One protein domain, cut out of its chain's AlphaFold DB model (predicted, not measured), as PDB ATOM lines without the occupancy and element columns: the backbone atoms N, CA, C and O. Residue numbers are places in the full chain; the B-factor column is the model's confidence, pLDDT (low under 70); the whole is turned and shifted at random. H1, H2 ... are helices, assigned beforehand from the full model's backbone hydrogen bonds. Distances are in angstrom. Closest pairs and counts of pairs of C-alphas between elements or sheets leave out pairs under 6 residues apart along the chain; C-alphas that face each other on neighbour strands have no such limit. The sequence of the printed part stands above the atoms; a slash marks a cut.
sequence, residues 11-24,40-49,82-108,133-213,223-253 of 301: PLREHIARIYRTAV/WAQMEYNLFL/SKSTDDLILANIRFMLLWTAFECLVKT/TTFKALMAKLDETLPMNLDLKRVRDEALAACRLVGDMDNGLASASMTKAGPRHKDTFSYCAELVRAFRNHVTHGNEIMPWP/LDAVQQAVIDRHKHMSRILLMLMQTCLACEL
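Overview. This is residues 11 to 24, 40 to 49, 82 to 108, 133 to 213 and 223 to 253 of the 301 residues of the protein "Protein of unassigned function" of Methylobacterium oryzae CBMB20 (UniProt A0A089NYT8). Two long helices, H3 and H8, run side by side through the model; H1 and H2 pack on H3, H1 also coming close to H8 near the last residues of both, while H5 and H7 pack on H8. H6 folds against H7 as a helical hairpin, and H4 crosses near the last residues of H3 and H8. The printed part has 163 residues, with eight named helices, H1 to H8 in that order, and no named strand: the class is all helix. It is compact, with a radius of gyration of the C-alphas of 15.7 A, and spans 47 by 42 by 26 A.

Along the chain. H1 is residues 12 to 24, beginning with C-alpha 12 at (-32.127, 51.360, -27.496), and H2 is residues 40 to 49. H3, residues 82 to 108, is 38.1 A long from first to last C-alpha. H4 is residues 133 to 145. H5, residues 150 to 166, is 24.5 A long, and H6 is residues 170 to 177. H7, residues 189 to 204, is 22.3 A long and begins with C-alpha 189 at (-21.462, 34.231, -36.631). H8, residues 225 to 252, is the longest at 40.6 A, ending with C-alpha 252 at (-33.419, 38.282, -45.965).

Arrangement. H3 and H8 are the hub, touching four helices each. They touch each other at a shallow tilt of 21 degrees, the same way, closest at the C-alphas of Phe 95 and Ser 238, 5.1 A apart. H1, H3 and H8 form a bundle, helices side by side; H1 touches residues 98 to 108 of H3 alone, closest at the C-alphas of Ala 23 and Leu 105, 7.2 A apart. H2 touches H3 opposite ways, closest at the C-alphas of Asn 46 and Leu 97, 6.5 A apart. H4 is about perpendicular to H3, at 88 degrees, and touches it closest at the C-alphas of Val 106 and Phe 135, 6.3 A apart. H5 touches H8 at a shallow tilt of 30 degrees, opposite ways; the C-alphas of Ala 162 and Ala 229, their closest, are 4.9 A apart. H7 touches H8 at a steep tilt of 47 degrees, closest at the C-alphas of Val 196 and Met 237, 5.8 A apart. In the hairpin of H6 and H7 the closest C-alphas, those of Gly 172 and Ala 198, are 5.1 A apart. H2 and H8 are apart, as are H3 and H5. Every O i to N i+4 pair is within hydrogen-bond range in H1 to H7, and 22 of 24 are in H8.

Size, cuts and confidence. The two C-alphas farthest apart, those of Pro 213 and Leu 253, are 48.0 A apart. Four cuts leave out residues 25 to 39, 50 to 81, 109 to 132 and 214 to 222, with C-alpha gaps of 10.8, 19.3, 13.9 and 8.9 A. Of the links that are printed whole, H6 to H7 is long, with 11 residues. The mean pLDDT of the printed part is 79.6; it is under 70 at residues 11 to 24, 40 to 49, 82 to 84, 179 to 184, 211 to 213 and 223.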
ATOM      1  N   PRO A  11     -32.608  55.975 -28.849       47.72
ATOM      2  CA  PRO A  11     -32.662  55.195 -27.622       47.72
ATOM      3  C   PRO A  11     -32.828  53.709 -27.962       47.72
ATOM      4  O   PRO A  11     -33.601  53.376 -28.859       47.72
ATOM      5  N   LEU A  12     -32.131  52.815 -27.250       48.31
ATOM      6  CA  LEU A  12     -32.127  51.360 -27.496       48.31
ATOM      7  C   LEU A  12     -33.536  50.790 -27.761       48.31
ATOM      8  O   LEU A  12     -33.727  49.956 -28.642       48.31
ATOM      9  N   ARG A  13     -34.529  51.314 -27.038       50.81
ATOM     10  CA  ARG A  13     -35.961  51.056 -27.213       50.81
ATOM     11  C   ARG A  13     -36.453  51.261 -28.648       50.81
ATOM     12  O   ARG A  13     -37.109  50.384 -29.198       50.81
ATOM     13  N   GLU A  14     -36.171  52.418 -29.233       51.50
ATOM     14  CA  GLU A  14     -36.623  52.768 -30.580       51.50
ATOM     15  C   GLU A  14     -35.924  51.892 -31.622       51.50
ATOM     16  O   GLU A  14     -36.532  51.485 -32.610       51.50
ATOM     17  N   HIS A  15     -34.670  51.513 -31.365       52.12
ATOM     18  CA  HIS A  15     -33.961  50.577 -32.227       52.12
ATOM     19  C   HIS A  15     -34.614  49.186 -32.230       52.12
ATOM     20  O   HIS A  15     -34.894  48.628 -33.289       52.12
ATOM     21  N   ILE A  16     -34.926  48.654 -31.047       52.69
ATOM     22  CA  ILE A  16     -35.614  47.367 -30.887       52.69
ATOM     23  C   ILE A  16     -37.013  47.400 -31.521       52.69
ATOM     24  O   ILE A  16     -37.386  46.476 -32.243       52.69
ATOM     25  N   ALA A  17     -37.772  48.478 -31.308       52.72
ATOM     26  CA  ALA A  17     -39.092  48.649 -31.912       52.72
ATOM     27  C   ALA A  17     -39.028  48.673 -33.449       52.72
ATOM     28  O   ALA A  17     -39.907  48.129 -34.119       52.72
ATOM     29  N   ARG A  18     -37.972  49.256 -34.028       57.53
ATOM     30  CA  ARG A  18     -37.746  49.249 -35.481       57.53
ATOM     31  C   ARG A  18     -37.359  47.870 -36.007       57.53
ATOM     32  O   ARG A  18     -37.923  47.460 -37.015       57.53
ATOM     33  N   ILE A  19     -36.483  47.138 -35.312       58.62
ATOM     34  CA  ILE A  19     -36.176  45.730 -35.635       58.62
ATOM     35  C   ILE A  19     -37.476  44.913 -35.699       58.62
ATOM     36  O   ILE A  19     -37.683  44.181 -36.664       58.62
ATOM     37  N   TYR A  20     -38.377  45.096 -34.726       62.28
ATOM     38  CA  TYR A  20     -39.692  44.450 -34.706       62.28
ATOM     39  C   TYR A  20     -40.547  44.807 -35.928       62.28
ATOM     40  O   TYR A  20     -40.990  43.909 -36.642       62.28
ATOM     41  N   ARG A  21     -40.756  46.104 -36.201       58.81
ATOM     42  CA  ARG A  21     -41.587  46.547 -37.337       58.81
ATOM     43  C   ARG A  21     -41.055  45.988 -38.658       58.81
ATOM     44  O   ARG A  21     -41.836  45.511 -39.475       58.81
ATOM     45  N   THR A  22     -39.734  45.976 -38.835       61.34
ATOM     46  CA  THR A  22     -39.091  45.393 -40.017       61.34
ATOM     47  C   THR A  22     -39.306  43.882 -40.092       61.34
ATOM     48  O   THR A  22     -39.710  43.391 -41.142       61.34
ATOM     49  N   ALA A  23     -39.105  43.140 -38.998       58.16
ATOM     50  CA  ALA A  23     -39.319  41.690 -38.972       58.16
ATOM     51  C   ALA A  23     -40.782  41.306 -39.281       58.16
ATOM     52  O   ALA A  23     -41.027  40.384 -40.056       58.16
ATOM     53  N   VAL A  24     -41.755  42.044 -38.732       57.47
ATOM     54  CA  VAL A  24     -43.189  41.838 -39.004       57.47
ATOM     55  C   VAL A  24     -43.529  42.129 -40.464       57.47
ATOM     56  O   VAL A  24     -44.217  41.330 -41.097       57.47
ATOM     57  N   TRP A  40     -44.105  37.994 -28.448       57.41
ATOM     58  CA  TRP A  40     -43.886  39.439 -28.512       57.41
ATOM     59  C   TRP A  40     -44.600  40.219 -27.404       57.41
ATOM     60  O   TRP A  40     -44.062  41.233 -26.974       57.41
ATOM     61  N   ALA A  41     -45.712  39.728 -26.847       59.34
ATOM     62  CA  ALA A  41     -46.287  40.302 -25.625       59.34
ATOM     63  C   ALA A  41     -45.289  40.254 -24.457       59.34
ATOM     64  O   ALA A  41     -45.216  41.188 -23.663       59.34
ATOM     65  N   GLN A  42     -44.462  39.204 -24.382       63.44
ATOM     66  CA  GLN A  42     -43.370  39.137 -23.412       63.44
ATOM     67  C   GLN A  42     -42.312  40.220 -23.671       63.44
ATOM     68  O   GLN A  42     -41.789  40.808 -22.728       63.44
ATOM     69  N   MET A  43     -42.028  40.532 -24.936       63.41
ATOM     70  CA  MET A  43     -41.117  41.615 -25.306       63.41
ATOM     71  C   MET A  43     -41.695  43.003 -25.001       63.41
ATOM     72  O   MET A  43     -40.987  43.845 -24.456       63.41
ATOM     73  N   GLU A  44     -42.969  43.250 -25.308       57.97
ATOM     74  CA  GLU A  44     -43.672  44.491 -24.951       57.97
ATOM     75  C   GLU A  44     -43.724  44.682 -23.434       57.97
ATOM     76  O   GLU A  44     -43.440  45.774 -22.944       57.97
ATOM     77  N   TYR A  45     -43.994  43.612 -22.685       59.50
ATOM     78  CA  TYR A  45     -43.927  43.609 -21.227       59.50
ATOM     79  C   TYR A  45     -42.514  43.927 -20.722       59.50
ATOM     80  O   TYR A  45     -42.350  44.785 -19.859       59.50
ATOM     81  N   ASN A  46     -41.477  43.317 -21.300       60.88
ATOM     82  CA  ASN A  46     -40.089  43.614 -20.944       60.88
ATOM     83  C   ASN A  46     -39.698  45.061 -21.290       60.88
ATOM     84  O   ASN A  46     -38.966  45.690 -20.531       60.88
ATOM     85  N   LEU A  47     -40.192  45.614 -22.403       56.62
ATOM     86  CA  LEU A  47     -40.006  47.022 -22.769       56.62
ATOM     87  C   LEU A  47     -40.735  47.961 -21.805       56.62
ATOM     88  O   LEU A  47     -40.195  49.009 -21.458       56.62
ATOM     89  N   PHE A  48     -41.934  47.583 -21.360       56.34
ATOM     90  CA  PHE A  48     -42.702  48.318 -20.362       56.34
ATOM     91  C   PHE A  48     -41.998  48.311 -18.997       56.34
ATOM     92  O   PHE A  48     -41.809  49.369 -18.402       56.34
ATOM     93  N   LEU A  49     -41.507  47.153 -18.543       54.97
ATOM     94  CA  LEU A  49     -40.690  47.048 -17.331       54.97
ATOM     95  C   LEU A  49     -39.384  47.846 -17.449       54.97
ATOM     96  O   LEU A  49     -39.009  48.570 -16.531       54.97
ATOM     97  N   SER A  82     -24.599  51.589  -5.272       61.38
ATOM     98  CA  SER A  82     -25.695  51.980  -6.176       61.38
ATOM     99  C   SER A  82     -25.245  52.124  -7.609       61.38
ATOM    100  O   SER A  82     -25.859  51.538  -8.474       61.38
ATOM    101  N   LYS A  83     -24.171  52.858  -7.916       68.88
ATOM    102  CA  LYS A  83     -23.901  53.178  -9.323       68.88
ATOM    103  C   LYS A  83     -23.448  51.961 -10.125       68.88
ATOM    104  O   LYS A  83     -23.920  51.758 -11.234       68.88
ATOM    105  N   SER A  84     -22.542  51.157  -9.579       69.94
ATOM    106  CA  SER A  84     -22.031  49.962 -10.253       69.94
ATOM    107  C   SER A  84     -23.060  48.842 -10.305       69.94
ATOM    108  O   SER A  84     -23.175  48.166 -11.325       69.94
ATOM    109  N   THR A  85     -23.831  48.678  -9.230       70.81
ATOM    110  CA  THR A  85     -24.942  47.728  -9.178       70.81
ATOM    111  C   THR A  85     -26.067  48.175 -10.106       70.81
ATOM    112  O   THR A  85     -26.548  47.362 -10.885       70.81
ATOM    113  N   ASP A  86     -26.423  49.462 -10.127       71.69
ATOM    114  CA  ASP A  86     -27.399  50.035 -11.060       71.69
ATOM    115  C   ASP A  86     -26.916  49.860 -12.504       71.69
ATOM    116  O   ASP A  86     -27.672  49.385 -13.348       71.69
ATOM    117  N   ASP A  87     -25.650  50.173 -12.799       74.44
ATOM    118  CA  ASP A  87     -25.056  49.994 -14.126       74.44
ATOM    119  C   ASP A  87     -25.065  48.519 -14.553       74.44
ATOM    120  O   ASP A  87     -25.377  48.219 -15.710       74.44
ATOM    121  N   LEU A  88     -24.770  47.593 -13.635       79.56
ATOM    122  CA  LEU A  88     -24.822  46.156 -13.891       79.56
ATOM    123  C   LEU A  88     -26.254  45.672 -14.112       79.56
ATOM    124  O   LEU A  88     -26.506  44.964 -15.085       79.56
ATOM    125  N   ILE A  89     -27.204  46.058 -13.262       75.06
ATOM    126  CA  ILE A  89     -28.600  45.649 -13.418       75.06
ATOM    127  C   ILE A  89     -29.167  46.237 -14.712       75.06
ATOM    128  O   ILE A  89     -29.811  45.516 -15.471       75.06
ATOM    129  N   LEU A  90     -28.876  47.499 -15.038       73.12
ATOM    130  CA  LEU A  90     -29.245  48.098 -16.321       73.12
ATOM    131  C   LEU A  90     -28.609  47.345 -17.493       73.12
ATOM    132  O   LEU A  90     -29.277  47.103 -18.500       73.12
ATOM    133  N   ALA A  91     -27.337  46.957 -17.389       76.06
ATOM    134  CA  ALA A  91     -26.668  46.167 -18.417       76.06
ATOM    135  C   ALA A  91     -27.302  44.771 -18.568       76.06
ATOM    136  O   ALA A  91     -27.513  44.323 -19.696       76.06
ATOM    137  N   ASN A  92     -27.689  44.132 -17.463       80.88
ATOM    138  CA  ASN A  92     -28.396  42.855 -17.444       80.88
ATOM    139  C   ASN A  92     -29.803  42.963 -18.051       80.88
ATOM    140  O   ASN A  92     -30.154  42.185 -18.932       80.88
ATOM    141  N   ILE A  93     -30.593  43.974 -17.673       75.56
ATOM    142  CA  ILE A  93     -31.918  44.231 -18.259       75.56
ATOM    143  C   ILE A  93     -31.799  44.429 -19.771       75.56
ATOM    144  O   ILE A  93     -32.540  43.810 -20.534       75.56
ATOM    145  N   ARG A  94     -30.845  45.258 -20.222       76.38
ATOM    146  CA  ARG A  94     -30.589  45.477 -21.655       76.38
ATOM    147  C   ARG A  94     -30.225  44.175 -22.358       76.38
ATOM    148  O   ARG A  94     -30.765  43.900 -23.428       76.38
ATOM    149  N   PHE A  95     -29.347  43.381 -21.757       82.88
ATOM    150  CA  PHE A  95     -28.953  42.090 -22.299       82.88
ATOM    151  C   PHE A  95     -30.149  41.140 -22.425       82.88
ATOM    152  O   PHE A  95     -30.390  40.607 -23.505       82.88
ATOM    153  N   MET A  96     -30.945  40.976 -21.367       83.81
ATOM    154  CA  MET A  96     -32.113  40.091 -21.355       83.81
ATOM    155  C   MET A  96     -33.195  40.536 -22.342       83.81
ATOM    156  O   MET A  96     -33.821  39.706 -23.006       83.81
ATOM    157  N   LEU A  97     -33.381  41.847 -22.489       78.31
ATOM    158  CA  LEU A  97     -34.273  42.433 -23.481       78.31
ATOM    159  C   LEU A  97     -33.817  42.090 -24.906       78.31
ATOM    160  O   LEU A  97     -34.607  41.610 -25.717       78.31
ATOM    161  N   LEU A  98     -32.532  42.288 -25.208       80.31
ATOM    162  CA  LEU A  98     -31.957  41.968 -26.516       80.31
ATOM    163  C   LEU A  98     -31.950  40.470 -26.801       80.31
ATOM    164  O   LEU A  98     -32.216  40.065 -27.929       80.31
ATOM    165  N   TRP A  99     -31.689  39.648 -25.787       90.19
ATOM    166  CA  TRP A  99     -31.774  38.198 -25.894       90.19
ATOM    167  C   TRP A  99     -33.195  37.764 -26.255       90.19
ATOM    168  O   TRP A  99     -33.380  36.995 -27.193       90.19
ATOM    169  N   THR A 100     -34.202  38.317 -25.573       83.50
ATOM    170  CA  THR A 100     -35.617  38.043 -25.866       83.50
ATOM    171  C   THR A 100     -35.970  38.450 -27.298       83.50
ATOM    172  O   THR A 100     -36.587  37.673 -28.025       83.50
ATOM    173  N   ALA A 101     -35.534  39.638 -27.739       79.38
ATOM    174  CA  ALA A 101     -35.739  40.100 -29.113       79.38
ATOM    175  C   ALA A 101     -35.099  39.154 -30.137       79.38
ATOM    176  O   ALA A 101     -35.715  38.817 -31.148       79.38
ATOM    177  N   PHE A 102     -33.878  38.702 -29.858       87.19
ATOM    178  CA  PHE A 102     -33.147  37.782 -30.714       87.19
ATOM    179  C   PHE A 102     -33.812  36.403 -30.780       87.19
ATOM    180  O   PHE A 102     -33.971  35.866 -31.872       87.19
ATOM    181  N   GLU A 103     -34.272  35.850 -29.654       86.12
ATOM    182  CA  GLU A 103     -35.048  34.604 -29.647       86.12
ATOM    183  C   GLU A 103     -36.325  34.735 -30.478       86.12
ATOM    184  O   GLU A 103     -36.639  33.844 -31.267       86.12
ATOM    185  N   CYS A 104     -37.042  35.853 -30.345       81.25
ATOM    186  CA  CYS A 104     -38.235  36.097 -31.143       81.25
ATOM    187  C   CYS A 104     -37.894  36.202 -32.636       81.25
ATOM    188  O   CYS A 104     -38.554  35.562 -33.451       81.25
ATOM    189  N   LEU A 105     -36.821  36.914 -33.002       83.00
ATOM    190  CA  LEU A 105     -36.346  36.984 -34.385       83.00
ATOM    191  C   LEU A 105     -36.058  35.586 -34.948       83.00
ATOM    192  O   LEU A 105     -36.570  35.244 -36.010       83.00
ATOM    193  N   VAL A 106     -35.301  34.759 -34.219       84.12
ATOM    194  CA  VAL A 106     -34.961  33.384 -34.627       84.12
ATOM    195  C   VAL A 106     -36.213  32.516 -34.789       84.12
ATOM    196  O   VAL A 106     -36.285  31.727 -35.726       84.12
ATOM    197  N   LYS A 107     -37.213  32.663 -33.910       79.06
ATOM    198  CA  LYS A 107     -38.487  31.922 -33.988       79.06
ATOM    199  C   LYS A 107     -39.349  32.341 -35.171       79.06
ATOM    200  O   LYS A 107     -39.950  31.489 -35.816       79.06
ATOM    201  N   THR A 108     -39.393  33.642 -35.449       73.88
ATOM    202  CA  THR A 108     -40.137  34.209 -36.584       73.88
ATOM    203  C   THR A 108     -39.407  34.056 -37.913       73.88
ATOM    204  O   THR A 108     -39.952  34.417 -38.955       73.88
ATOM    205  N   THR A 133     -32.082  23.678 -33.486       83.31
ATOM    206  CA  THR A 133     -31.748  23.277 -34.862       83.31
ATOM    207  C   THR A 133     -31.920  24.441 -35.836       83.31
ATOM    208  O   THR A 133     -31.036  24.687 -36.651       83.31
ATOM    209  N   THR A 134     -33.016  25.192 -35.712       82.75
ATOM    210  CA  THR A 134     -33.308  26.382 -36.530       82.75
ATOM    211  C   THR A 134     -32.243  27.450 -36.316       82.75
ATOM    212  O   THR A 134     -31.686  27.969 -37.278       82.75
ATOM    213  N   PHE A 135     -31.882  27.700 -35.057       86.00
ATOM    214  CA  PHE A 135     -30.800  28.601 -34.675       86.00
ATOM    215  C   PHE A 135     -29.464  28.217 -35.328       86.00
ATOM    216  O   PHE A 135     -28.836  29.050 -35.979       86.00
ATOM    217  N   LYS A 136     -29.047  26.948 -35.213       87.12
ATOM    218  CA  LYS A 136     -27.789  26.471 -35.814       87.12
ATOM    219  C   LYS A 136     -27.785  26.601 -37.332       87.12
ATOM    220  O   LYS A 136     -26.784  27.010 -37.905       87.12
ATOM    221  N   ALA A 137     -28.897  26.258 -37.973       85.94
ATOM    222  CA  ALA A 137     -29.023  26.349 -39.418       85.94
ATOM    223  C   ALA A 137     -29.014  27.806 -39.912       85.94
ATOM    224  O   ALA A 137     -28.400  28.096 -40.936       85.94
ATOM    225  N   LEU A 138     -29.632  28.729 -39.168       87.25
ATOM    226  CA  LEU A 138     -29.569  30.158 -39.463       87.25
ATOM    227  C   LEU A 138     -28.132  30.683 -39.378       87.25
ATOM    228  O   LEU A 138     -27.663  31.317 -40.318       87.25
ATOM    229  N   MET A 139     -27.416  30.392 -38.290       91.25
ATOM    230  CA  MET A 139     -26.032  30.849 -38.132       91.25
ATOM    231  C   MET A 139     -25.099  30.250 -39.193       91.25
ATOM    232  O   MET A 139     -24.290  30.979 -39.759       91.25
ATOM    233  N   ALA A 140     -25.275  28.969 -39.543       88.31
ATOM    234  CA  ALA A 140     -24.537  28.340 -40.638       88.31
ATOM    235  C   ALA A 140     -24.799  29.036 -41.984       88.31
ATOM    236  O   ALA A 140     -23.858  29.342 -42.710       88.31
ATOM    237  N   LYS A 141     -26.061  29.377 -42.285       87.38
ATOM    238  CA  LYS A 141     -26.407  30.160 -43.480       87.38
ATOM    239  C   LYS A 141     -25.699  31.519 -43.479       87.38
ATOM    240  O   LYS A 141     -25.203  31.936 -44.522       87.38
ATOM    241  N   LEU A 142     -25.645  32.217 -42.341       89.44
ATOM    242  CA  LEU A 142     -24.917  33.488 -42.244       89.44
ATOM    243  C   LEU A 142     -23.423  33.308 -42.518       89.44
ATOM    244  O   LEU A 142     -22.869  34.082 -43.291       89.44
ATOM    245  N   ASP A 143     -22.807  32.277 -41.938       90.62
ATOM    246  CA  ASP A 143     -21.389  31.956 -42.133       90.62
ATOM    247  C   ASP A 143     -21.047  31.630 -43.594       90.62
ATOM    248  O   ASP A 143     -19.959  31.957 -44.063       90.62
ATOM    249  N   GLU A 144     -21.975  31.006 -44.322       88.50
ATOM    250  CA  GLU A 144     -21.836  30.707 -45.752       88.50
ATOM    251  C   GLU A 144     -22.076  31.936 -46.642       88.50
ATOM    252  O   GLU A 144     -21.443  32.080 -47.688       88.50
ATOM    253  N   THR A 145     -22.998  32.818 -46.244       86.25
ATOM    254  CA  THR A 145     -23.479  33.920 -47.095       86.25
ATOM    255  C   THR A 145     -22.652  35.191 -46.937       86.25
ATOM    256  O   THR A 145     -22.503  35.956 -47.890       86.25
ATOM    257  N   LEU A 146     -22.154  35.464 -45.731       85.94
ATOM    258  CA  LEU A 146     -21.497  36.720 -45.399       85.94
ATOM    259  C   LEU A 146     -20.174  36.470 -44.673       85.94
ATOM    260  O   LEU A 146     -20.117  35.671 -43.741       85.94
ATOM    261  N   PRO A 147     -19.099  37.197 -45.020       87.44
ATOM    262  CA  PRO A 147     -17.923  37.221 -44.170       87.44
ATOM    263  C   PRO A 147     -18.252  37.952 -42.866       87.44
ATOM    264  O   PRO A 147     -18.900  39.004 -42.869       87.44
ATOM    265  N   MET A 148     -17.753  37.434 -41.744       88.56
ATOM    266  CA  MET A 148     -17.909  38.120 -40.467       88.56
ATOM    267  C   MET A 148     -17.190  39.472 -40.490       88.56
ATOM    268  O   MET A 148     -15.980  39.543 -40.734       88.56
ATOM    269  N   ASN A 149     -17.935  40.545 -40.221       85.62
ATOM    270  CA  ASN A 149     -17.404  41.903 -40.251       85.62
ATOM    271  C   ASN A 149     -16.332  42.127 -39.158       85.62
ATOM    272  O   ASN A 149     -16.401  41.547 -38.072       85.62
ATOM    273  N   LEU A 150     -15.347  42.990 -39.445       86.19
ATOM    274  CA  LEU A 150     -14.284  43.400 -38.519       86.19
ATOM    275  C   LEU A 150     -14.813  43.969 -37.195       86.19
ATOM    276  O   LEU A 150     -14.242  43.686 -36.146       86.19
ATOM    277  N   ASP A 151     -15.915  44.714 -37.217       80.94
ATOM    278  CA  ASP A 151     -16.538  45.244 -36.008       80.94
ATOM    279  C   ASP A 151     -17.064  44.132 -35.107       80.94
ATOM    280  O   ASP A 151     -16.836  44.168 -33.900       80.94
ATOM    281  N   LEU A 152     -17.691  43.101 -35.682       87.44
ATOM    282  CA  LEU A 152     -18.170  41.961 -34.903       87.44
ATOM    283  C   LEU A 152     -16.992  41.177 -34.311       87.44
ATOM    284  O   LEU A 152     -17.047  40.780 -33.150       87.44
ATOM    285  N   LYS A 153     -15.894  41.022 -35.068       91.94
ATOM    286  CA  LYS A 153     -14.640  40.435 -34.557       91.94
ATOM    287  C   LYS A 153     -14.096  41.219 -33.366       91.94
ATOM    288  O   LYS A 153     -13.805  40.622 -32.336       91.94
ATOM    289  N   ARG A 154     -14.016  42.547 -33.490       88.31
ATOM    290  CA  ARG A 154     -13.543  43.432 -32.422       88.31
ATOM    291  C   ARG A 154     -14.408  43.308 -31.169       88.31
ATOM    292  O   ARG A 154     -13.868  43.038 -30.104       88.31
ATOM    293  N   VAL A 155     -15.732  43.433 -31.291       86.19
ATOM    294  CA  VAL A 155     -16.639  43.343 -30.131       86.19
ATOM    295  C   VAL A 155     -16.584  41.952 -29.491       86.19
ATOM    296  O   VAL A 155     -16.619  41.838 -28.269       86.19
ATOM    297  N   ARG A 156     -16.451  40.885 -30.287       94.38
ATOM    298  CA  ARG A 156     -16.212  39.525 -29.783       94.38
ATOM    299  C   ARG A 156     -14.913  39.445 -28.981       94.38
ATOM    300  O   ARG A 156     -14.910  38.857 -27.904       94.38
ATOM    301  N   ASP A 157     -13.819  40.003 -29.488       94.44
ATOM    302  CA  ASP A 157     -12.522  39.951 -28.810       94.44
ATOM    303  C   ASP A 157     -12.524  40.767 -27.511       94.44
ATOM    304  O   ASP A 157     -12.001  40.298 -26.500       94.44
ATOM    305  N   GLU A 158     -13.196  41.920 -27.502       89.94
ATOM    306  CA  GLU A 158     -13.469  42.710 -26.294       89.94
ATOM    307  C   GLU A 158     -14.317  41.918 -25.283       89.94
ATOM    308  O   GLU A 158     -13.968  41.846 -24.105       89.94
ATOM    309  N   ALA A 159     -15.380  41.241 -25.739       93.25
ATOM    310  CA  ALA A 159     -16.204  40.385 -24.886       93.25
ATOM    311  C   ALA A 159     -15.384  39.248 -24.258       93.25
ATOM    312  O   ALA A 159     -15.508  38.977 -23.064       93.25
ATOM    313  N   LEU A 160     -14.524  38.591 -25.044       94.75
ATOM    314  CA  LEU A 160     -13.645  37.527 -24.561       94.75
ATOM    315  C   LEU A 160     -12.611  38.050 -23.561       94.75
ATOM    316  O   LEU A 160     -12.333  37.369 -22.576       94.75
ATOM    317  N   ALA A 161     -12.041  39.232 -23.803       93.94
ATOM    318  CA  ALA A 161     -11.117  39.869 -22.873       93.94
ATOM    319  C   ALA A 161     -11.805  40.172 -21.535       93.94
ATOM    320  O   ALA A 161     -11.273  39.803 -20.489       93.94
ATOM    321  N   ALA A 162     -13.016  40.738 -21.569       92.56
ATOM    322  CA  ALA A 162     -13.813  40.998 -20.374       92.56
ATOM    323  C   ALA A 162     -14.160  39.701 -19.622       92.56
ATOM    324  O   ALA A 162     -13.931  39.611 -18.421       92.56
ATOM    325  N   CYS A 163     -14.622  38.655 -20.319       93.31
ATOM    326  CA  CYS A 163     -14.945  37.370 -19.686       93.31
ATOM    327  C   CYS A 163     -13.722  36.717 -19.022       93.31
ATOM    328  O   CYS A 163     -13.845  36.162 -17.935       93.31
ATOM    329  N   ARG A 164     -12.541  36.796 -19.651       92.75
ATOM    330  CA  ARG A 164     -11.288  36.263 -19.083       92.75
ATOM    331  C   ARG A 164     -10.814  37.045 -17.868       92.75
ATOM    332  O   ARG A 164     -10.246  36.447 -16.964       92.75
ATOM    333  N   LEU A 165     -11.009  38.363 -17.867       91.75
ATOM    334  CA  LEU A 165     -10.640  39.205 -16.735       91.75
ATOM    335  C   LEU A 165     -11.502  38.897 -15.502       91.75
ATOM    336  O   LEU A 165     -10.986  38.928 -14.392       91.75
ATOM    337  N   VAL A 166     -12.783  38.557 -15.699       90.69
ATOM    338  CA  VAL A 166     -13.667  38.122 -14.605       90.69
ATOM    339  C   VAL A 166     -13.384  36.674 -14.177       90.69
ATOM    340  O   VAL A 166     -13.348  36.387 -12.985       90.69
ATOM    341  N   GLY A 167     -13.156  35.763 -15.130       90.31
ATOM    342  CA  GLY A 167     -12.708  34.387 -14.859       90.31
ATOM    343  C   GLY A 167     -13.789  33.401 -14.391       90.31
ATOM    344  O   GLY A 167     -13.480  32.271 -14.031       90.31
ATOM    345  N   ASP A 168     -15.067  33.780 -14.409       90.12
ATOM    346  CA  ASP A 168     -16.205  32.946 -13.974       90.12
ATOM    347  C   ASP A 168     -16.882  32.174 -15.127       90.12
ATOM    348  O   ASP A 168     -17.787  31.370 -14.905       90.12
ATOM    349  N   MET A 169     -16.435  32.386 -16.369       91.81
ATOM    350  CA  MET A 169     -17.066  31.857 -17.584       91.81
ATOM    351  C   MET A 169     -16.251  30.797 -18.333       91.81
ATOM    352  O   MET A 169     -16.657  30.377 -19.420       91.81
ATOM    353  N   ASP A 170     -15.130  30.327 -17.789       89.50
ATOM    354  CA  ASP A 170     -14.178  29.471 -18.513       89.50
ATOM    355  C   ASP A 170     -14.822  28.221 -19.135       89.50
ATOM    356  O   ASP A 170     -14.594  27.914 -20.308       89.50
ATOM    357  N   ASN A 171     -15.715  27.549 -18.403       87.31
ATOM    358  CA  ASN A 171     -16.449  26.380 -18.907       87.31
ATOM    359  C   ASN A 171     -17.393  26.730 -20.072       87.31
ATOM    360  O   ASN A 171     -17.532  25.962 -21.031       87.31
ATOM    361  N   GLY A 172     -18.042  27.895 -20.006       87.44
ATOM    362  CA  GLY A 172     -18.914  28.401 -21.065       87.44
ATOM    363  C   GLY A 172     -18.125  28.782 -22.317       87.44
ATOM    364  O   GLY A 172     -18.507  28.410 -23.427       87.44
ATOM    365  N   LEU A 173     -16.978  29.444 -22.140       89.62
ATOM    366  CA  LEU A 173     -16.065  29.815 -23.224       89.62
ATOM    367  C   LEU A 173     -15.449  28.587 -23.907       89.62
ATOM    368  O   LEU A 173     -15.327  28.554 -25.137       89.62
ATOM    369  N   ALA A 174     -15.087  27.567 -23.125       87.50
ATOM    370  CA  ALA A 174     -14.625  26.287 -23.645       87.50
ATOM    371  C   ALA A 174     -15.726  25.619 -24.477       87.50
ATOM    372  O   ALA A 174     -15.486  25.259 -25.628       87.50
ATOM    373  N   SER A 175     -16.952  25.556 -23.950       85.25
ATOM    374  CA  SER A 175     -18.105  24.974 -24.649       85.25
ATOM    375  C   SER A 175     -18.399  25.673 -25.981       85.25
ATOM    376  O   SER A 175     -18.566  24.998 -26.996       85.25
ATOM    377  N   ALA A 176     -18.376  27.011 -26.013       84.44
ATOM    378  CA  ALA A 176     -18.546  27.793 -27.242       84.44
ATOM    379  C   ALA A 176     -17.410  27.573 -28.262       84.44
ATOM    380  O   ALA A 176     -17.590  27.782 -29.458       84.44
ATOM    381  N   SER A 177     -16.229  27.149 -27.806       83.19
ATOM    382  CA  SER A 177     -15.073  26.869 -28.667       83.19
ATOM    383  C   SER A 177     -15.038  25.429 -29.199       83.19
ATOM    384  O   SER A 177     -14.294  25.163 -30.140       83.19
ATOM    385  N   MET A 178     -15.812  24.501 -28.619       74.50
ATOM    386  CA  MET A 178     -15.838  23.080 -29.008       74.50
ATOM    387  C   MET A 178     -16.808  22.758 -30.154       74.50
ATOM    388  O   MET A 178     -16.895  21.604 -30.589       74.50
ATOM    389  N   THR A 179     -17.553  23.735 -30.666       66.19
ATOM    390  CA  THR A 179     -18.363  23.543 -31.872       66.19
ATOM    391  C   THR A 179     -17.456  23.167 -33.056       66.19
ATOM    392  O   THR A 179     -16.361  23.684 -33.236       66.19
ATOM    393  N   LYS A 180     -17.867  22.151 -33.823       57.53
ATOM    394  CA  LYS A 180     -17.003  21.287 -34.658       57.53
ATOM    395  C   LYS A 180     -16.347  21.924 -35.904       57.53
ATOM    396  O   LYS A 180     -15.842  21.186 -36.747       57.53
ATOM    397  N   ALA A 181     -16.359  23.241 -36.082       55.28
ATOM    398  CA  ALA A 181     -15.686  23.862 -37.229       55.28
ATOM    399  C   ALA A 181     -14.175  24.019 -36.956       55.28
ATOM    400  O   ALA A 181     -13.765  24.210 -35.818       55.28
ATOM    401  N   GLY A 182     -13.335  23.877 -37.985       56.41
ATOM    402  CA  GLY A 182     -11.869  23.839 -37.872       56.41
ATOM    403  C   GLY A 182     -11.194  25.146 -37.389       56.41
ATOM    404  O   GLY A 182     -11.831  26.005 -36.794       56.41
ATOM    405  N   PRO A 183      -9.895  25.373 -37.659       51.88
ATOM    406  CA  PRO A 183      -9.099  26.455 -37.045       51.88
ATOM    407  C   PRO A 183      -9.594  27.901 -37.278       51.88
ATOM    408  O   PRO A 183      -9.172  28.803 -36.558       51.88
ATOM    409  N   ARG A 184     -10.513  28.145 -38.227       59.53
ATOM    410  CA  ARG A 184     -11.190  29.445 -38.431       59.53
ATOM    411  C   ARG A 184     -12.497  29.609 -37.639       59.53
ATOM    412  O   ARG A 184     -13.178  30.612 -37.807       59.53
ATOM    413  N   HIS A 185     -12.832  28.667 -36.755       75.12
ATOM    414  CA  HIS A 185     -14.098  28.631 -36.019       75.12
ATOM    415  C   HIS A 185     -14.453  29.948 -35.326       75.12
ATOM    416  O   HIS A 185     -15.610  30.349 -35.314       75.12
ATOM    417  N   LYS A 186     -13.469  30.629 -34.731       84.06
ATOM    418  CA  LYS A 186     -13.729  31.837 -33.936       84.06
ATOM    419  C   LYS A 186     -14.251  32.998 -34.781       84.06
ATOM    420  O   LYS A 186     -14.961  33.848 -34.253       84.06
ATOM    421  N   ASP A 187     -13.946  33.020 -36.077       89.69
ATOM    422  CA  ASP A 187     -14.309  34.086 -37.014       89.69
ATOM    423  C   ASP A 187     -15.670  33.844 -37.696       89.69
ATOM    424  O   ASP A 187     -15.836  34.141 -38.877       89.69
ATOM    425  N   THR A 188     -16.632  33.296 -36.950       92.31
ATOM    426  CA  THR A 188     -17.964  32.928 -37.450       92.31
ATOM    427  C   THR A 188     -19.079  33.578 -36.628       92.31
ATOM    428  O   THR A 188     -18.943  33.802 -35.418       92.31
ATOM    429  N   PHE A 189     -20.211  33.848 -37.277       92.69
ATOM    430  CA  PHE A 189     -21.462  34.231 -36.631       92.69
ATOM    431  C   PHE A 189     -21.937  33.129 -35.683       92.69
ATOM    432  O   PHE A 189     -22.350  33.439 -34.566       92.69
ATOM    433  N   SER A 190     -21.779  31.854 -36.068       92.12
ATOM    434  CA  SER A 190     -22.075  30.708 -35.195       92.12
ATOM    435  C   SER A 190     -21.320  30.775 -33.868       92.12
ATOM    436  O   SER A 190     -21.921  30.602 -32.809       92.12
ATOM    437  N   TYR A 191     -20.018  31.082 -33.896       93.19
ATOM    438  CA  TYR A 191     -19.229  31.230 -32.672       93.19
ATOM    439  C   TYR A 191     -19.719  32.390 -31.803       93.19
ATOM    440  O   TYR A 191     -19.862  32.229 -30.593       93.19
ATOM    441  N   CYS A 192     -20.008  33.547 -32.406       94.81
ATOM    442  CA  CYS A 192     -20.522  34.703 -31.670       94.81
ATOM    443  C   CYS A 192     -21.878  34.403 -31.014       94.81
ATOM    444  O   CYS A 192     -22.123  34.800 -29.876       94.81
ATOM    445  N   ALA A 193     -22.744  33.667 -31.704       93.44
ATOM    446  CA  ALA A 193     -24.056  33.307 -31.196       93.44
ATOM    447  C   ALA A 193     -23.977  32.269 -30.057       93.44
ATOM    448  O   ALA A 193     -24.676  32.405 -29.052       93.44
ATOM    449  N   GLU A 194     -23.081  31.281 -30.153       92.31
ATOM    450  CA  GLU A 194     -22.811  30.342 -29.052       92.31
ATOM    451  C   GLU A 194     -22.140  31.030 -27.852       92.31
ATOM    452  O   GLU A 194     -22.466  30.715 -26.708       92.31
ATOM    453  N   LEU A 195     -21.265  32.016 -28.084       94.31
ATOM    454  CA  LEU A 195     -20.664  32.830 -27.023       94.31
ATOM    455  C   LEU A 195     -21.738  33.572 -26.212       94.31
ATOM    456  O   LEU A 195     -21.766  33.478 -24.984       94.31
ATOM    457  N   VAL A 196     -22.665  34.251 -26.892       95.00
ATOM    458  CA  VAL A 196     -23.793  34.934 -26.241       95.00
ATOM    459  C   VAL A 196     -24.707  33.938 -25.526       95.00
ATOM    460  O   VAL A 196     -25.152  34.201 -24.413       95.00
ATOM    461  N   ARG A 197     -24.983  32.778 -26.127       92.75
ATOM    462  CA  ARG A 197     -25.800  31.729 -25.501       92.75
ATOM    463  C   ARG A 197     -25.146  31.186 -24.226       92.75
ATOM    464  O   ARG A 197     -25.841  30.974 -23.231       92.75
ATOM    465  N   ALA A 198     -23.829  30.978 -24.235       92.75
ATOM    466  CA  ALA A 198     -23.069  30.591 -23.050       92.75
ATOM    467  C   ALA A 198     -23.171  31.663 -21.955       92.75
ATOM    468  O   ALA A 198     -23.449  31.328 -20.805       92.75
ATOM    469  N   PHE A 199     -23.048  32.941 -22.325       94.88
ATOM    470  CA  PHE A 199     -23.237  34.061 -21.404       94.88
ATOM    471  C   PHE A 199     -24.653  34.131 -20.830       94.88
ATOM    472  O   PHE A 199     -24.828  34.225 -19.621       94.88
ATOM    473  N   ARG A 200     -25.684  33.977 -21.663       94.12
ATOM    474  CA  ARG A 200     -27.073  33.937 -21.193       94.12
ATOM    475  C   ARG A 200     -27.290  32.841 -20.159       94.12
ATOM    476  O   ARG A 200     -27.979  33.066 -19.168       94.12
ATOM    477  N   ASN A 201     -26.740  31.650 -20.387       91.12
ATOM    478  CA  ASN A 201     -26.851  30.555 -19.426       91.12
ATOM    479  C   ASN A 201     -26.118  30.881 -18.123       91.12
ATOM    480  O   ASN A 201     -26.672  30.634 -17.058       91.12
ATOM    481  N   HIS A 202     -24.927  31.480 -18.206       90.94
ATOM    482  CA  HIS A 202     -24.175  31.956 -17.042       90.94
ATOM    483  C   HIS A 202     -25.007  32.903 -16.167       90.94
ATOM    484  O   HIS A 202     -25.219  32.624 -14.987       90.94
ATOM    485  N   VAL A 203     -25.580  33.942 -16.782       87.94
ATOM    486  CA  VAL A 203     -26.438  34.931 -16.111       87.94
ATOM    487  C   VAL A 203     -27.707  34.282 -15.545       87.94
ATOM    488  O   VAL A 203     -28.045  34.476 -14.381       87.94
ATOM    489  N   THR A 204     -28.403  33.459 -16.339       85.75
ATOM    490  CA  THR A 204     -29.681  32.832 -15.937       85.75
ATOM    491  C   THR A 204     -29.516  31.877 -14.754       85.75
ATOM    492  O   THR A 204     -30.440  31.713 -13.960       85.75
ATOM    493  N   HIS A 205     -28.361  31.219 -14.638       85.50
ATOM    494  CA  HIS A 205     -28.084  30.274 -13.557       85.50
ATOM    495  C   HIS A 205     -27.480  30.931 -12.307       85.50
ATOM    496  O   HIS A 205     -27.163  30.216 -11.362       85.50
ATOM    497  N   GLY A 206     -27.376  32.266 -12.268       74.31
ATOM    498  CA  GLY A 206     -26.935  33.001 -11.080       74.31
ATOM    499  C   GLY A 206     -25.447  32.851 -10.770       74.31
ATOM    500  O   GLY A 206     -25.045  33.052  -9.630       74.31
ATOM    501  N   ASN A 207     -24.629  32.505 -11.768       78.38
ATOM    502  CA  ASN A 207     -23.178  32.366 -11.608       78.38
ATOM    503  C   ASN A 207     -22.433  33.709 -11.734       78.38
ATOM    504  O   ASN A 207     -21.204  33.738 -11.719       78.38
ATOM    505  N   GLU A 208     -23.170  34.806 -11.910       80.81
ATOM    506  CA  GLU A 208     -22.625  36.147 -12.077       80.81
ATOM    507  C   GLU A 208     -22.005  36.635 -10.762       80.81
ATOM    508  O   GLU A 208     -22.689  36.742  -9.740       80.81
ATOM    509  N   ILE A 209     -20.711  36.961 -10.786       77.00
ATOM    510  CA  ILE A 209     -20.061  37.627  -9.654       77.00
ATOM    511  C   ILE A 209     -20.633  39.042  -9.536       77.00
ATOM    512  O   ILE A 209     -20.455  39.871 -10.431       77.00
ATOM    513  N   MET A 210     -21.311  39.325  -8.423       72.75
ATOM    514  CA  MET A 210     -21.820  40.664  -8.140       72.75
ATOM    515  C   MET A 210     -20.683  41.590  -7.686       72.75
ATOM    516  O   MET A 210     -19.834  41.163  -6.898       72.75
ATOM    517  N   PRO A 211     -20.658  42.856  -8.139       66.56
ATOM    518  CA  PRO A 211     -19.694  43.837  -7.676       66.56
ATOM    519  C   PRO A 211     -19.936  44.085  -6.186       66.56
ATOM    520  O   PRO A 211     -20.945  44.670  -5.802       66.56
ATOM    521  N   TRP A 212     -19.028  43.611  -5.336       62.28
ATOM    522  CA  TRP A 212     -19.088  43.911  -3.911       62.28
ATOM    523  C   TRP A 212     -18.349  45.226  -3.646       62.28
ATOM    524  O   TRP A 212     -17.207  45.352  -4.094       62.28
ATOM    525  N   PRO A 213     -18.950  46.212  -2.958       57.25
ATOM    526  CA  PRO A 213     -18.216  47.401  -2.552       57.25
ATOM    527  C   PRO A 213     -17.082  46.965  -1.621       57.25
ATOM    528  O   PRO A 213     -17.321  46.334  -0.590       57.25
ATOM    529  N   LEU A 223     -14.653  52.071  -9.950       63.22
ATOM    530  CA  LEU A 223     -14.778  50.633 -10.132       63.22
ATOM    531  C   LEU A 223     -13.388  50.009 -10.237       63.22
ATOM    532  O   LEU A 223     -12.528  50.537 -10.952       63.22
ATOM    533  N   ASP A 224     -13.178  48.889  -9.551       78.00
ATOM    534  CA  ASP A 224     -12.012  48.071  -9.850       78.00
ATOM    535  C   ASP A 224     -12.130  47.497 -11.280       78.00
ATOM    536  O   ASP A 224     -13.199  47.488 -11.908       78.00
ATOM    537  N   ALA A 225     -11.003  47.054 -11.840       84.06
ATOM    538  CA  ALA A 225     -10.966  46.568 -13.218       84.06
ATOM    539  C   ALA A 225     -11.869  45.339 -13.444       84.06
ATOM    540  O   ALA A 225     -12.369  45.150 -14.553       84.06
ATOM    541  N   VAL A 226     -12.098  44.523 -12.411       84.81
ATOM    542  CA  VAL A 226     -12.926  43.314 -12.484       84.81
ATOM    543  C   VAL A 226     -14.405  43.697 -12.515       84.81
ATOM    544  O   VAL A 226     -15.130  43.250 -13.397       84.81
ATOM    545  N   GLN A 227     -14.849  44.593 -11.636       82.81
ATOM    546  CA  GLN A 227     -16.214  45.118 -11.597       82.81
ATOM    547  C   GLN A 227     -16.587  45.823 -12.904       82.81
ATOM    548  O   GLN A 227     -17.678  45.617 -13.440       82.81
ATOM    549  N   GLN A 228     -15.670  46.616 -13.468       85.25
ATOM    550  CA  GLN A 228     -15.891  47.230 -14.776       85.25
ATOM    551  C   GLN A 228     -16.004  46.167 -15.880       85.25
ATOM    552  O   GLN A 228     -16.886  46.266 -16.734       85.25
ATOM    553  N   ALA A 229     -15.187  45.110 -15.831       88.12
ATOM    554  CA  ALA A 229     -15.250  44.007 -16.788       88.12
ATOM    555  C   ALA A 229     -16.575  43.225 -16.727       88.12
ATOM    556  O   ALA A 229     -17.075  42.809 -17.773       88.12
ATOM    557  N   VAL A 230     -17.180  43.080 -15.541       87.75
ATOM    558  CA  VAL A 230     -18.520  42.482 -15.349       87.75
ATOM    559  C   VAL A 230     -19.603  43.293 -16.081       87.75
ATOM    560  O   VAL A 230     -20.489  42.737 -16.738       87.75
ATOM    561  N   ILE A 231     -19.522  44.622 -16.032       84.31
ATOM    562  CA  ILE A 231     -20.448  45.502 -16.757       84.31
ATOM    563  C   ILE A 231     -20.146  45.473 -18.262       84.31
ATOM    564  O   ILE A 231     -21.055  45.406 -19.097       84.31
ATOM    565  N   ASP A 232     -18.870  45.520 -18.636       84.62
ATOM    566  CA  ASP A 232     -18.460  45.596 -20.033       84.62
ATOM    567  C   ASP A 232     -18.783  44.310 -20.792       84.62
ATOM    568  O   ASP A 232     -19.292  44.394 -21.911       84.62
ATOM    569  N   ARG A 233     -18.650  43.120 -20.184       91.50
ATOM    570  CA  ARG A 233     -19.104  41.875 -20.831       91.50
ATOM    571  C   ARG A 233     -20.586  41.924 -21.201       91.50
ATOM    572  O   ARG A 233     -20.924  41.555 -22.322       91.50
ATOM    573  N   HIS A 234     -21.460  42.459 -20.344       87.75
ATOM    574  CA  HIS A 234     -22.884  42.609 -20.660       87.75
ATOM    575  C   HIS A 234     -23.097  43.532 -21.863       87.75
ATOM    576  O   HIS A 234     -23.895  43.225 -22.756       87.75
ATOM    577  N   LYS A 235     -22.366  44.653 -21.916       83.50
ATOM    578  CA  LYS A 235     -22.421  45.604 -23.035       83.50
ATOM    579  C   LYS A 235     -21.926  44.971 -24.335       83.50
ATOM    580  O   LYS A 235     -22.603  45.090 -25.356       83.50
ATOM    581  N   HIS A 236     -20.791  44.274 -24.311       87.25
ATOM    582  CA  HIS A 236     -20.243  43.626 -25.501       87.25
ATOM    583  C   HIS A 236     -21.150  42.486 -25.984       87.25
ATOM    584  O   HIS A 236     -21.450  42.421 -27.172       87.25
ATOM    585  N   MET A 237     -21.686  41.656 -25.083       92.69
ATOM    586  CA  MET A 237     -22.638  40.587 -25.428       92.69
ATOM    587  C   MET A 237     -23.944  41.142 -26.012       92.69
ATOM    588  O   MET A 237     -24.447  40.633 -27.013       92.69
ATOM    589  N   SER A 238     -24.452  42.241 -25.447       85.38
ATOM    590  CA  SER A 238     -25.593  42.989 -25.991       85.38
ATOM    591  C   SER A 238     -25.316  43.512 -27.403       85.38
ATOM    592  O   SER A 238     -26.162  43.421 -28.293       85.38
ATOM    593  N   ARG A 239     -24.110  44.036 -27.638       83.38
ATOM    594  CA  ARG A 239     -23.703  44.537 -28.952       83.38
ATOM    595  C   ARG A 239     -23.540  43.407 -29.971       83.38
ATOM    596  O   ARG A 239     -23.993  43.566 -31.099       83.38
ATOM    597  N   ILE A 240     -22.992  42.257 -29.575       89.50
ATOM    598  CA  ILE A 240     -22.949  41.053 -30.421       89.50
ATOM    599  C   ILE A 240     -24.370  40.646 -30.832       89.50
ATOM    600  O   ILE A 240     -24.615  40.440 -32.018       89.50
ATOM    601  N   LEU A 241     -25.321  40.591 -29.891       89.00
ATOM    602  CA  LEU A 241     -26.727  40.274 -30.179       89.00
ATOM    603  C   LEU A 241     -27.356  41.221 -31.201       89.00
ATOM    604  O   LEU A 241     -27.999  40.763 -32.145       89.00
ATOM    605  N   LEU A 242     -27.158  42.530 -31.032       83.00
ATOM    606  CA  LEU A 242     -27.643  43.535 -31.981       83.00
ATOM    607  C   LEU A 242     -27.082  43.292 -33.381       83.00
ATOM    608  O   LEU A 242     -27.847  43.190 -34.339       83.00
ATOM    609  N   MET A 243     -25.766  43.114 -33.490       84.62
ATOM    610  CA  MET A 243     -25.112  42.866 -34.773       84.62
ATOM    611  C   MET A 243     -25.585  41.555 -35.414       84.62
ATOM    612  O   MET A 243     -25.795  41.510 -36.627       84.62
ATOM    613  N   LEU A 244     -25.812  40.501 -34.622       90.75
ATOM    614  CA  LEU A 244     -26.383  39.243 -35.110       90.75
ATOM    615  C   LEU A 244     -27.804  39.444 -35.644       90.75
ATOM    616  O   LEU A 244     -28.081  39.020 -36.763       90.75
ATOM    617  N   MET A 245     -28.681  40.131 -34.902       87.56
ATOM    618  CA  MET A 245     -30.049  40.434 -35.349       87.56
ATOM    619  C   MET A 245     -30.062  41.219 -36.661       87.56
ATOM    620  O   MET A 245     -30.808  40.889 -37.580       87.56
ATOM    621  N   GLN A 246     -29.213  42.236 -36.775       84.00
ATOM    622  CA  GLN A 246     -29.109  43.037 -37.992       84.00
ATOM    623  C   GLN A 246     -28.575  42.238 -39.171       84.00
ATOM    624  O   GLN A 246     -29.101  42.365 -40.272       84.00
ATOM    625  N   THR A 247     -27.555  41.408 -38.947       88.00
ATOM    626  CA  THR A 247     -27.001  40.548 -39.999       88.00
ATOM    627  C   THR A 247     -28.042  39.540 -40.470       88.00
ATOM    628  O   THR A 247     -28.177  39.330 -41.672       88.00
ATOM    629  N   CYS A 248     -28.820  38.971 -39.541       87.12
ATOM    630  CA  CYS A 248     -29.979  38.151 -39.872       87.12
ATOM    631  C   CYS A 248     -30.915  38.950 -40.789       87.12
ATOM    632  O   CYS A 248     -31.059  38.613 -41.955       87.12
ATOM    633  N   LEU A 249     -31.468  40.076 -40.336       82.44
ATOM    634  CA  LEU A 249     -32.389  40.871 -41.160       82.44
ATOM    635  C   LEU A 249     -31.810  41.234 -42.540       82.44
ATOM    636  O   LEU A 249     -32.487  41.067 -43.550       82.44
ATOM    637  N   ALA A 250     -30.545  41.649 -42.605       82.50
ATOM    638  CA  ALA A 250     -29.868  41.998 -43.851       82.50
ATOM    639  C   ALA A 250     -29.706  40.817 -44.827       82.50
ATOM    640  O   ALA A 250     -29.584  41.040 -46.029       82.50
ATOM    641  N   CYS A 251     -29.692  39.574 -44.344       83.25
ATOM    642  CA  CYS A 251     -29.635  38.382 -45.190       83.25
ATOM    643  C   CYS A 251     -30.968  38.018 -45.852       83.25
ATOM    644  O   CYS A 251     -30.953  37.264 -46.822       83.25
ATOM    645  N   GLU A 252     -32.098  38.523 -45.356       79.31
ATOM    646  CA  GLU A 252     -33.419  38.282 -45.965       79.31
ATOM    647  C   GLU A 252     -33.891  39.445 -46.836       79.31
ATOM    648  O   GLU A 252     -34.893  39.325 -47.537       79.31
ATOM    649  N   LEU A 253     -33.168  40.564 -46.815       76.44
ATOM    650  CA  LEU A 253     -33.461  41.687 -47.687       76.44
ATOM    651  C   LEU A 253     -33.022  41.406 -49.119       76.44
ATOM    652  O   LEU A 253     -31.864  41.074 -49.376       76.44
TER     653      LEU A 253